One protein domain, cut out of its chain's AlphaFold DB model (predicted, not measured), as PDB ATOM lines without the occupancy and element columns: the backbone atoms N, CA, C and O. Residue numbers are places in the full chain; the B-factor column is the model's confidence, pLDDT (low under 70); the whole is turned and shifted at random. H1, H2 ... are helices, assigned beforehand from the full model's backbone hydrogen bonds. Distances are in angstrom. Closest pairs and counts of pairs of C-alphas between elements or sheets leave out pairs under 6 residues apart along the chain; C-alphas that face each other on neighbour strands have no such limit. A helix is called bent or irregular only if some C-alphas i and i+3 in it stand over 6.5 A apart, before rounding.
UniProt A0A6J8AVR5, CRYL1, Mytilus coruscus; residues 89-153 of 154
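AT A GLANCE: This is residues 89 to 153 of the 154 residues of the protein "CRYL1" of Mytilus coruscus (UniProt A0A6J8AVR5). The long helix H2 makes much of the length of a loose, drawn-out row of helices: H1 folds back beside it as an open V, joined at the end of H1 and the start of H2. Beyond the other end of H2 come the short helix H3 and then H4, which make a second, small group with few contacts. The printed part has 65 residues with four named helices, in the order H1, H2, H3, H4, and no named strand; its class is all helix. It is loose, with a radius of gyration of the C-alphas of 15.4 A, and elongated, spanning 43 by 24 by 21 A.

IN THESE COORDINATES: Start with H2, residues 106 to 121: find C-alpha 106 at (-36.320, 29.089, -4.069), and from there the helix runs 20.3 A to C-alpha 121 at (-43.880, 31.443, -22.714). Near residue 115 you will find a kink of 30 degrees, and H2 is only just irregular, with C-alphas 114 and 117 lying 6.9 A apart. Before it comes H1, residues 89 to 100, which is 16.1 A long. After H2 look for H3, residues 126 to 132, 10.0 A long. Last comes H4, residues 141 to 151, running 15.3 A to C-alpha 151 at (-47.466, 25.352, -39.599).

HOW THE PARTS SIT: From H2, look first to H1: the two form a helical hairpin, a shallow tilt of 31 degrees, opposite ways. They only just touch, with 3 pairs of C-alphas within 8 A, by residues 95 to 99 of H1 and 106 to 109 of H2 alone. Their closest C-alphas are those of Phe 99 and Ala 106, 6.3 A apart. At the far end of H2, H3 is close but not clearly touching; the closest C-alphas, of Arg 120 and Thr 129, are 7.5 A apart. H2 and H3 run the same way at a steep tilt of 65 degrees. Move on to H4, close to H3 but not clearly touching: the closest C-alphas, of Tyr 131 and Tyr 144, are 6.6 A apart. H3 and H4 run opposite ways at a steep tilt of 69 degrees, only just short of about perpendicular. H4 is apart from H1 and H2, and H1 is apart from H3. In the backbones of H1 and H3 every O i to N i+4 pair is within hydrogen-bond range; in H2 it is 8 of 12 and in H4 6 of 7.

THE WHOLE: The two C-alphas farthest apart are those of Gly 102 and Ser 153, at 46.1 A. The printed part runs from 89 to 153 with no cut. The links from H1 to H2 and from H2 to H3 are tight, and that from H3 to H4 is short. Look at the B-factor column: the mean pLDDT of the printed part is 85.4, and residues 135 to 148 and 151 to 153 are under 70.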
ATOM      1  N   ASN A  89     -44.147  19.183 -14.908       94.56
ATOM      2  CA  ASN A  89     -43.340  18.276 -14.091       94.56
ATOM      3  C   ASN A  89     -41.870  18.229 -14.528       94.56
ATOM      4  O   ASN A  89     -41.001  18.024 -13.682       94.56
ATOM      5  N   ALA A  90     -41.573  18.413 -15.819       96.12
ATOM      6  CA  ALA A  90     -40.193  18.508 -16.291       96.12
ATOM      7  C   ALA A  90     -39.493  19.753 -15.721       96.12
ATOM      8  O   ALA A  90     -38.367  19.641 -15.242       96.12
ATOM      9  N   ILE A  91     -40.189  20.895 -15.694       97.31
ATOM     10  CA  ILE A  91     -39.695  22.137 -15.083       97.31
ATOM     11  C   ILE A  91     -39.504  21.944 -13.575       97.31
ATOM     12  O   ILE A  91     -38.410  22.165 -13.062       97.31
ATOM     13  N   PHE A  92     -40.522  21.438 -12.868       97.50
ATOM     14  CA  PHE A  92     -40.442  21.183 -11.424       97.50
ATOM     15  C   PHE A  92     -39.273  20.283 -11.049       97.50
ATOM     16  O   PHE A  92     -38.586  20.538 -10.062       97.50
ATOM     17  N   LYS A  93     -39.033  19.231 -11.837       98.12
ATOM     18  CA  LYS A  93     -37.937  18.303 -11.583       98.12
ATOM     19  C   LYS A  93     -36.586  19.027 -11.564       98.12
ATOM     20  O   LYS A  93     -35.775  18.726 -10.693       98.12
ATOM     21  N   GLU A  94     -36.349  19.938 -12.504       98.25
ATOM     22  CA  GLU A  94     -35.093  20.687 -12.587       98.25
ATOM     23  C   GLU A  94     -34.993  21.745 -11.487       98.25
ATOM     24  O   GLU A  94     -34.003  21.788 -10.761       98.25
ATOM     25  N   CYS A  95     -36.056  22.524 -11.270       98.19
ATOM     26  CA  CYS A  95     -36.113  23.516 -10.195       98.19
ATOM     27  C   CYS A  95     -35.829  22.891  -8.818       98.19
ATOM     28  O   CYS A  95     -35.039  23.423  -8.037       98.19
ATOM     29  N   PHE A  96     -36.417  21.727  -8.522       97.94
ATOM     30  CA  PHE A  96     -36.160  21.027  -7.262       97.94
ATOM     31  C   PHE A  96     -34.742  20.476  -7.154       97.94
ATOM     32  O   PHE A  96     -34.207  20.421  -6.048       97.94
ATOM     33  N   ASP A  97     -34.135  20.050  -8.261       98.44
ATOM     34  CA  ASP A  97     -32.749  19.586  -8.263       98.44
ATOM     35  C   ASP A  97     -31.778  20.740  -7.965       98.44
ATOM     36  O   ASP A  97     -30.945  20.620  -7.065       98.44
ATOM     37  N   LEU A  98     -31.961  21.888  -8.629       98.44
ATOM     38  CA  LEU A  98     -31.182  23.111  -8.399       98.44
ATOM     39  C   LEU A  98     -31.300  23.603  -6.953       98.44
ATOM     40  O   LEU A  98     -30.287  23.900  -6.315       98.44
ATOM     41  N   PHE A  99     -32.522  23.624  -6.414       98.19
ATOM     42  CA  PHE A  99     -32.772  24.013  -5.028       98.19
ATOM     43  C   PHE A  99     -32.096  23.057  -4.035       98.19
ATOM     44  O   PHE A  99     -31.371  23.490  -3.143       98.19
ATOM     45  N   ARG A 100     -32.276  21.738  -4.205       98.25
ATOM     46  CA  ARG A 100     -31.703  20.723  -3.299       98.25
ATOM     47  C   ARG A 100     -30.180  20.709  -3.297       98.25
ATOM     48  O   ARG A 100     -29.583  20.404  -2.270       98.25
ATOM     49  N   LYS A 101     -29.556  21.016  -4.433       98.50
ATOM     50  CA  LYS A 101     -28.097  21.108  -4.569       98.50
ATOM     51  C   LYS A 101     -27.529  22.441  -4.075       98.50
ATOM     52  O   LYS A 101     -26.316  22.617  -4.115       98.50
ATOM     53  N   GLY A 102     -28.376  23.370  -3.623       97.94
ATOM     54  CA  GLY A 102     -27.955  24.689  -3.157       97.94
ATOM     55  C   GLY A 102     -27.418  25.589  -4.272       97.94
ATOM     56  O   GLY A 102     -26.665  26.512  -3.984       97.94
ATOM     57  N   VAL A 103     -27.776  25.320  -5.535       98.44
ATOM     58  CA  VAL A 103     -27.331  26.131  -6.682       98.44
ATOM     59  C   VAL A 103     -27.983  27.513  -6.638       98.44
ATOM     60  O   VAL A 103     -27.339  28.507  -6.950       98.44
ATOM     61  N   MET A 104     -29.257  27.574  -6.242       96.75
ATOM     62  CA  MET A 104     -30.040  28.805  -6.131       96.75
ATOM     63  C   MET A 104     -31.066  28.698  -4.998       96.75
ATOM     64  O   MET A 104     -31.486  27.600  -4.624       96.75
ATOM     65  N   THR A 105     -31.494  29.847  -4.469       98.38
ATOM     66  CA  THR A 105     -32.613  29.912  -3.520       98.38
ATOM     67  C   THR A 105     -33.943  29.658  -4.236       98.38
ATOM     68  O   THR A 105     -34.052  29.848  -5.446       98.38
ATOM     69  N   ALA A 106     -34.980  29.251  -3.496       97.94
ATOM     70  CA  ALA A 106     -36.320  29.089  -4.069       97.94
ATOM     71  C   ALA A 106     -36.838  30.402  -4.689       97.94
ATOM     72  O   ALA A 106     -37.393  30.388  -5.781       97.94
ATOM     73  N   THR A 107     -36.578  31.536  -4.032       98.50
ATOM     74  CA  THR A 107     -36.956  32.868  -4.521       98.50
ATOM     75  C   THR A 107     -36.286  33.205  -5.848       98.50
ATOM     76  O   THR A 107     -36.961  33.659  -6.768       98.50
ATOM     77  N   ASP A 108     -34.984  32.945  -5.985       98.50
ATOM     78  CA  ASP A 108     -34.285  33.232  -7.241       98.50
ATOM     79  C   ASP A 108     -34.731  32.293  -8.370       98.50
ATOM     80  O   ASP A 108     -34.813  32.711  -9.523       98.50
ATOM     81  N   ILE A 109     -35.061  31.034  -8.056       98.31
ATOM     82  CA  ILE A 109     -35.627  30.085  -9.028       98.31
ATOM     83  C   ILE A 109     -36.983  30.581  -9.542       98.31
ATOM     84  O   ILE A 109     -37.221  30.559 -10.752       98.31
ATOM     85  N   ASP A 110     -37.852  31.064  -8.652       98.25
ATOM     86  CA  ASP A 110     -39.133  31.643  -9.054       98.25
ATOM     87  C   ASP A 110     -38.925  32.885  -9.931       98.25
ATOM     88  O   ASP A 110     -39.576  32.996 -10.968       98.25
ATOM     89  N   LEU A 111     -37.957  33.756  -9.614       98.50
ATOM     90  CA  LEU A 111     -37.618  34.921 -10.446       98.50
ATOM     91  C   LEU A 111     -37.107  34.532 -11.843       98.50
ATOM     92  O   LEU A 111     -37.487  35.168 -12.827       98.50
ATOM     93  N   VAL A 112     -36.308  33.464 -11.973       98.00
ATOM     94  CA  VAL A 112     -35.894  32.933 -13.290       98.00
ATOM     95  C   VAL A 112     -37.112  32.583 -14.149       98.00
ATOM     96  O   VAL A 112     -37.101  32.798 -15.367       98.00
ATOM     97  N   MET A 113     -38.181  32.081 -13.530       97.56
ATOM     98  CA  MET A 113     -39.424  31.776 -14.226       97.56
ATOM     99  C   MET A 113     -40.278  33.025 -14.453       97.56
ATOM    100  O   MET A 113     -40.615  33.309 -15.597       97.56
ATOM    101  N   THR A 114     -40.625  33.796 -13.427       97.69
ATOM    102  CA  THR A 114     -41.586  34.905 -13.559       97.69
ATOM    103  C   THR A 114     -41.020  36.097 -14.323       97.69
ATOM    104  O   THR A 114     -41.748  36.721 -15.093       97.69
ATOM    105  N   GLU A 115     -39.724  36.384 -14.169       97.94
ATOM    106  CA  GLU A 115     -39.050  37.509 -14.828       97.94
ATOM    107  C   GLU A 115     -38.260  37.102 -16.079       97.94
ATOM    108  O   GLU A 115     -37.929  37.958 -16.900       97.94
ATOM    109  N   GLY A 116     -38.000  35.805 -16.272       96.88
ATOM    110  CA  GLY A 116     -37.249  35.270 -17.408       96.88
ATOM    111  C   GLY A 116     -38.087  34.395 -18.344       96.88
ATOM    112  O   GLY A 116     -38.709  34.877 -19.295       96.88
ATOM    113  N   LEU A 117     -38.051  33.078 -18.126       96.56
ATOM    114  CA  LEU A 117     -38.611  32.079 -19.052       96.56
ATOM    115  C   LEU A 117     -40.136  32.178 -19.211       96.56
ATOM    116  O   LEU A 117     -40.659  32.024 -20.312       96.56
ATOM    117  N   GLY A 118     -40.859  32.467 -18.137       96.75
ATOM    118  CA  GLY A 118     -42.314  32.598 -18.136       96.75
ATOM    119  C   GLY A 118     -42.804  33.754 -19.004       96.75
ATOM    120  O   GLY A 118     -43.802  33.596 -19.701       96.75
ATOM    121  N   ARG A 119     -42.072  34.879 -19.062       96.25
ATOM    122  CA  ARG A 119     -42.462  36.033 -19.892       96.25
ATOM    123  C   ARG A 119     -42.529  35.686 -21.377       96.25
ATOM    124  O   ARG A 119     -43.482  36.077 -22.038       96.25
ATOM    125  N   ARG A 120     -41.557  34.932 -21.907       95.12
ATOM    126  CA  ARG A 120     -41.607  34.492 -23.315       95.12
ATOM    127  C   ARG A 120     -42.675  33.422 -23.541       95.12
ATOM    128  O   ARG A 120     -43.354  33.473 -24.557       95.12
ATOM    129  N   TYR A 121     -42.881  32.511 -22.588       96.50
ATOM    130  CA  TYR A 121     -43.880  31.443 -22.714       96.50
ATOM    131  C   TYR A 121     -45.329  31.901 -22.526       96.50
ATOM    132  O   TYR A 121     -46.243  31.155 -22.862       96.50
ATOM    133  N   ALA A 122     -45.548  33.131 -22.058       95.25
ATOM    134  CA  ALA A 122     -46.863  33.763 -22.090       95.25
ATOM    135  C   ALA A 122     -47.327  34.109 -23.518       95.25
ATOM    136  O   ALA A 122     -48.526  34.246 -23.742       95.25
ATOM    137  N   PHE A 123     -46.396  34.251 -24.470       94.19
ATOM    138  CA  PHE A 123     -46.693  34.700 -25.837       94.19
ATOM    139  C   PHE A 123     -46.244  33.718 -26.919       94.19
ATOM    140  O   PHE A 123     -46.866  33.663 -27.973       94.19
ATOM    141  N   LEU A 124     -45.174  32.962 -26.671       93.06
ATOM    142  CA  LEU A 124     -44.535  32.092 -27.653       93.06
ATOM    143  C   LEU A 124     -44.511  30.648 -27.164       93.06
ATOM    144  O   LEU A 124     -44.179  30.366 -26.008       93.06
ATOM    145  N   GLY A 125     -44.765  29.709 -28.074       91.69
ATOM    146  CA  GLY A 125     -44.571  28.286 -27.791       91.69
ATOM    147  C   GLY A 125     -43.098  27.940 -27.530       91.69
ATOM    148  O   GLY A 125     -42.186  28.664 -27.929       91.69
ATOM    149  N   VAL A 126     -42.825  26.788 -26.902       91.44
ATOM    150  CA  VAL A 126     -41.438  26.322 -26.674       91.44
ATOM    151  C   VAL A 126     -40.698  26.097 -27.997       91.44
ATOM    152  O   VAL A 126     -39.546  26.506 -28.132       91.44
ATOM    153  N   LEU A 127     -41.366  25.484 -28.982       88.44
ATOM    154  CA  LEU A 127     -40.789  25.238 -30.310       88.44
ATOM    155  C   LEU A 127     -40.587  26.541 -31.093       88.44
ATOM    156  O   LEU A 127     -39.548  26.721 -31.718       88.44
ATOM    157  N   GLU A 128     -41.533  27.472 -30.992       86.31
ATOM    158  CA  GLU A 128     -41.438  28.804 -31.592       86.31
ATOM    159  C   GLU A 128     -40.303  29.630 -30.976       86.31
ATOM    160  O   GLU A 128     -39.491  30.213 -31.683       86.31
ATOM    161  N   THR A 129     -40.176  29.604 -29.650       89.31
ATOM    162  CA  THR A 129     -39.056  30.220 -28.931       89.31
ATOM    163  C   THR A 129     -37.722  29.629 -29.388       89.31
ATOM    164  O   THR A 129     -36.758  30.360 -29.596       89.31
ATOM    165  N   ALA A 130     -37.643  28.303 -29.534       84.94
ATOM    166  CA  ALA A 130     -36.433  27.637 -30.006       84.94
ATOM    167  C   ALA A 130     -36.098  27.994 -31.461       84.94
ATOM    168  O   ALA A 130     -34.921  28.047 -31.809       84.94
ATOM    169  N   TYR A 131     -37.116  28.238 -32.287       80.12
ATOM    170  CA  TYR A 131     -36.960  28.722 -33.654       80.12
ATOM    171  C   TYR A 131     -36.425  30.161 -33.681       80.12
ATOM    172  O   TYR A 131     -35.411  30.419 -34.315       80.12
ATOM    173  N   LEU A 132     -37.042  31.078 -32.931       85.25
ATOM    174  CA  LEU A 132     -36.662  32.495 -32.912       85.25
ATOM    175  C   LEU A 132     -35.305  32.771 -32.238       85.25
ATOM    176  O   LEU A 132     -34.701  33.808 -32.494       85.25
ATOM    177  N   ASN A 133     -34.822  31.867 -31.379       84.19
ATOM    178  CA  ASN A 133     -33.524  32.005 -30.708       84.19
ATOM    179  C   ASN A 133     -32.334  31.495 -31.533       84.19
ATOM    180  O   ASN A 133     -31.193  31.685 -31.108       84.19
ATOM    181  N   ALA A 134     -32.571  30.793 -32.642       75.94
ATOM    182  CA  ALA A 134     -31.502  30.229 -33.453       75.94
ATOM    183  C   ALA A 134     -31.162  31.119 -34.648       75.94
ATOM    184  O   ALA A 134     -32.024  31.777 -35.224       75.94
ATOM    185  N   ASP A 135     -29.890  31.099 -35.037       68.12
ATOM    186  CA  ASP A 135     -29.443  31.605 -36.327       68.12
ATOM    187  C   ASP A 135     -29.639  30.544 -37.426       68.12
ATOM    188  O   ASP A 135     -29.947  29.373 -37.165       68.12
ATOM    189  N   ASP A 136     -29.401  30.937 -38.678       64.88
ATOM    190  CA  ASP A 136     -29.475  30.068 -39.859       64.88
ATOM    191  C   ASP A 136     -28.392  28.964 -39.904       64.88
ATOM    192  O   ASP A 136     -28.155  28.364 -40.963       64.88
ATOM    193  N   SER A 137     -27.710  28.673 -38.792       61.31
ATOM    194  CA  SER A 137     -26.625  27.700 -38.752       61.31
ATOM    195  C   SER A 137     -27.109  26.261 -39.032       61.31
ATOM    196  O   SER A 137     -28.226  25.863 -38.689       61.31
ATOM    197  N   PRO A 138     -26.285  25.409 -39.672       57.19
ATOM    198  CA  PRO A 138     -26.710  24.074 -40.111       57.19
ATOM    199  C   PRO A 138     -27.200  23.134 -38.995       57.19
ATOM    200  O   PRO A 138     -27.981  22.225 -39.278       57.19
ATOM    201  N   GLY A 139     -26.763  23.334 -37.745       60.44
ATOM    202  CA  GLY A 139     -27.145  22.495 -36.601       60.44
ATOM    203  C   GLY A 139     -28.566  22.748 -36.091       60.44
ATOM    204  O   GLY A 139     -29.177  21.857 -35.505       60.44
ATOM    205  N   SER A 140     -29.110  23.933 -36.357       58.81
ATOM    206  CA  SER A 140     -30.408  24.371 -35.859       58.81
ATOM    207  C   SER A 140     -31.551  23.910 -36.804       58.81
ATOM    208  O   SER A 140     -32.592  23.422 -36.362       58.81
ATOM    209  N   ARG A 141     -31.309  23.868 -38.126       56.06
ATOM    210  CA  ARG A 141     -32.290  23.591 -39.210       56.06
ATOM    211  C   ARG A 141     -33.109  22.288 -39.154       56.06
ATOM    212  O   ARG A 141     -34.182  22.241 -39.760       56.06
ATOM    213  N   ASN A 142     -32.643  21.220 -38.503       57.12
ATOM    214  CA  ASN A 142     -33.258  19.887 -38.664       57.12
ATOM    215  C   ASN A 142     -34.565  19.690 -37.877       57.12
ATOM    216  O   ASN A 142     -35.437  18.958 -38.337       57.12
ATOM    217  N   VAL A 143     -34.743  20.373 -36.743       57.12
ATOM    218  CA  VAL A 143     -36.028  20.375 -36.011       57.12
ATOM    219  C   VAL A 143     -37.002  21.392 -36.632       57.12
ATOM    220  O   VAL A 143     -38.213  21.174 -36.645       57.12
ATOM    221  N   TYR A 144     -36.480  22.463 -37.238       66.38
ATOM    222  CA  TYR A 144     -37.276  23.584 -37.751       66.38
ATOM    223  C   TYR A 144     -38.019  23.300 -39.049       66.38
ATOM    224  O   TYR A 144     -39.130  23.791 -39.222       66.38
ATOM    225  N   LYS A 145     -37.463  22.478 -39.949       61.94
ATOM    226  CA  LYS A 145     -38.182  22.093 -41.174       61.94
ATOM    227  C   LYS A 145     -39.493  21.373 -40.862       61.94
ATOM    228  O   LYS A 145     -40.488  21.657 -41.510       61.94
ATOM    229  N   ALA A 146     -39.512  20.494 -39.859       63.53
ATOM    230  CA  ALA A 146     -40.732  19.794 -39.458       63.53
ATOM    231  C   ALA A 146     -41.778  20.758 -38.868       63.53
ATOM    232  O   ALA A 146     -42.941  20.685 -39.250       63.53
ATOM    233  N   TYR A 147     -41.352  21.699 -38.016       66.81
ATOM    234  CA  TYR A 147     -42.226  22.731 -37.444       66.81
ATOM    235  C   TYR A 147     -42.823  23.663 -38.513       66.81
ATOM    236  O   TYR A 147     -44.027  23.898 -38.523       66.81
ATOM    237  N   LEU A 148     -42.005  24.142 -39.460       66.38
ATOM    238  CA  LEU A 148     -42.464  24.996 -40.562       66.38
ATOM    239  C   LEU A 148     -43.363  24.249 -41.556       66.38
ATOM    240  O   LEU A 148     -44.299  24.838 -42.087       66.38
ATOM    241  N   ILE A 149     -43.101  22.966 -41.822       70.56
ATOM    242  CA  ILE A 149     -43.993  22.135 -42.645       70.56
ATOM    243  C   ILE A 149     -45.348  21.972 -41.952       70.56
ATOM    244  O   ILE A 149     -46.373  22.099 -42.614       70.56
ATOM    245  N   GLU A 150     -45.361  21.737 -40.637       71.56
ATOM    246  CA  GLU A 150     -46.602  21.589 -39.874       71.56
ATOM    247  C   GLU A 150     -47.410  22.897 -39.854       71.56
ATOM    248  O   GLU A 150     -48.587  22.870 -40.201       71.56
ATOM    249  N   LEU A 151     -46.784  24.049 -39.575       67.62
ATOM    250  CA  LEU A 151     -47.466  25.352 -39.599       67.62
ATOM    251  C   LEU A 151     -48.034  25.727 -40.973       67.62
ATOM    252  O   LEU A 151     -49.134  26.257 -41.039       67.62
ATOM    253  N   ASN A 152     -47.316  25.445 -42.064       58.47
ATOM    254  CA  ASN A 152     -47.784  25.747 -43.423       58.47
ATOM    255  C   ASN A 152     -48.841  24.753 -43.943       58.47
ATOM    256  O   ASN A 152     -49.318  24.899 -45.068       58.47
ATOM    257  N   SER A 153     -49.154  23.714 -43.164       54.94
ATOM    258  CA  SER A 153     -50.174  22.705 -43.481       54.94
ATOM    259  C   SER A 153     -51.467  22.854 -42.670       54.94
ATOM    260  O   SER A 153     -52.416  22.107 -42.919       54.94
TER     261      SER A 153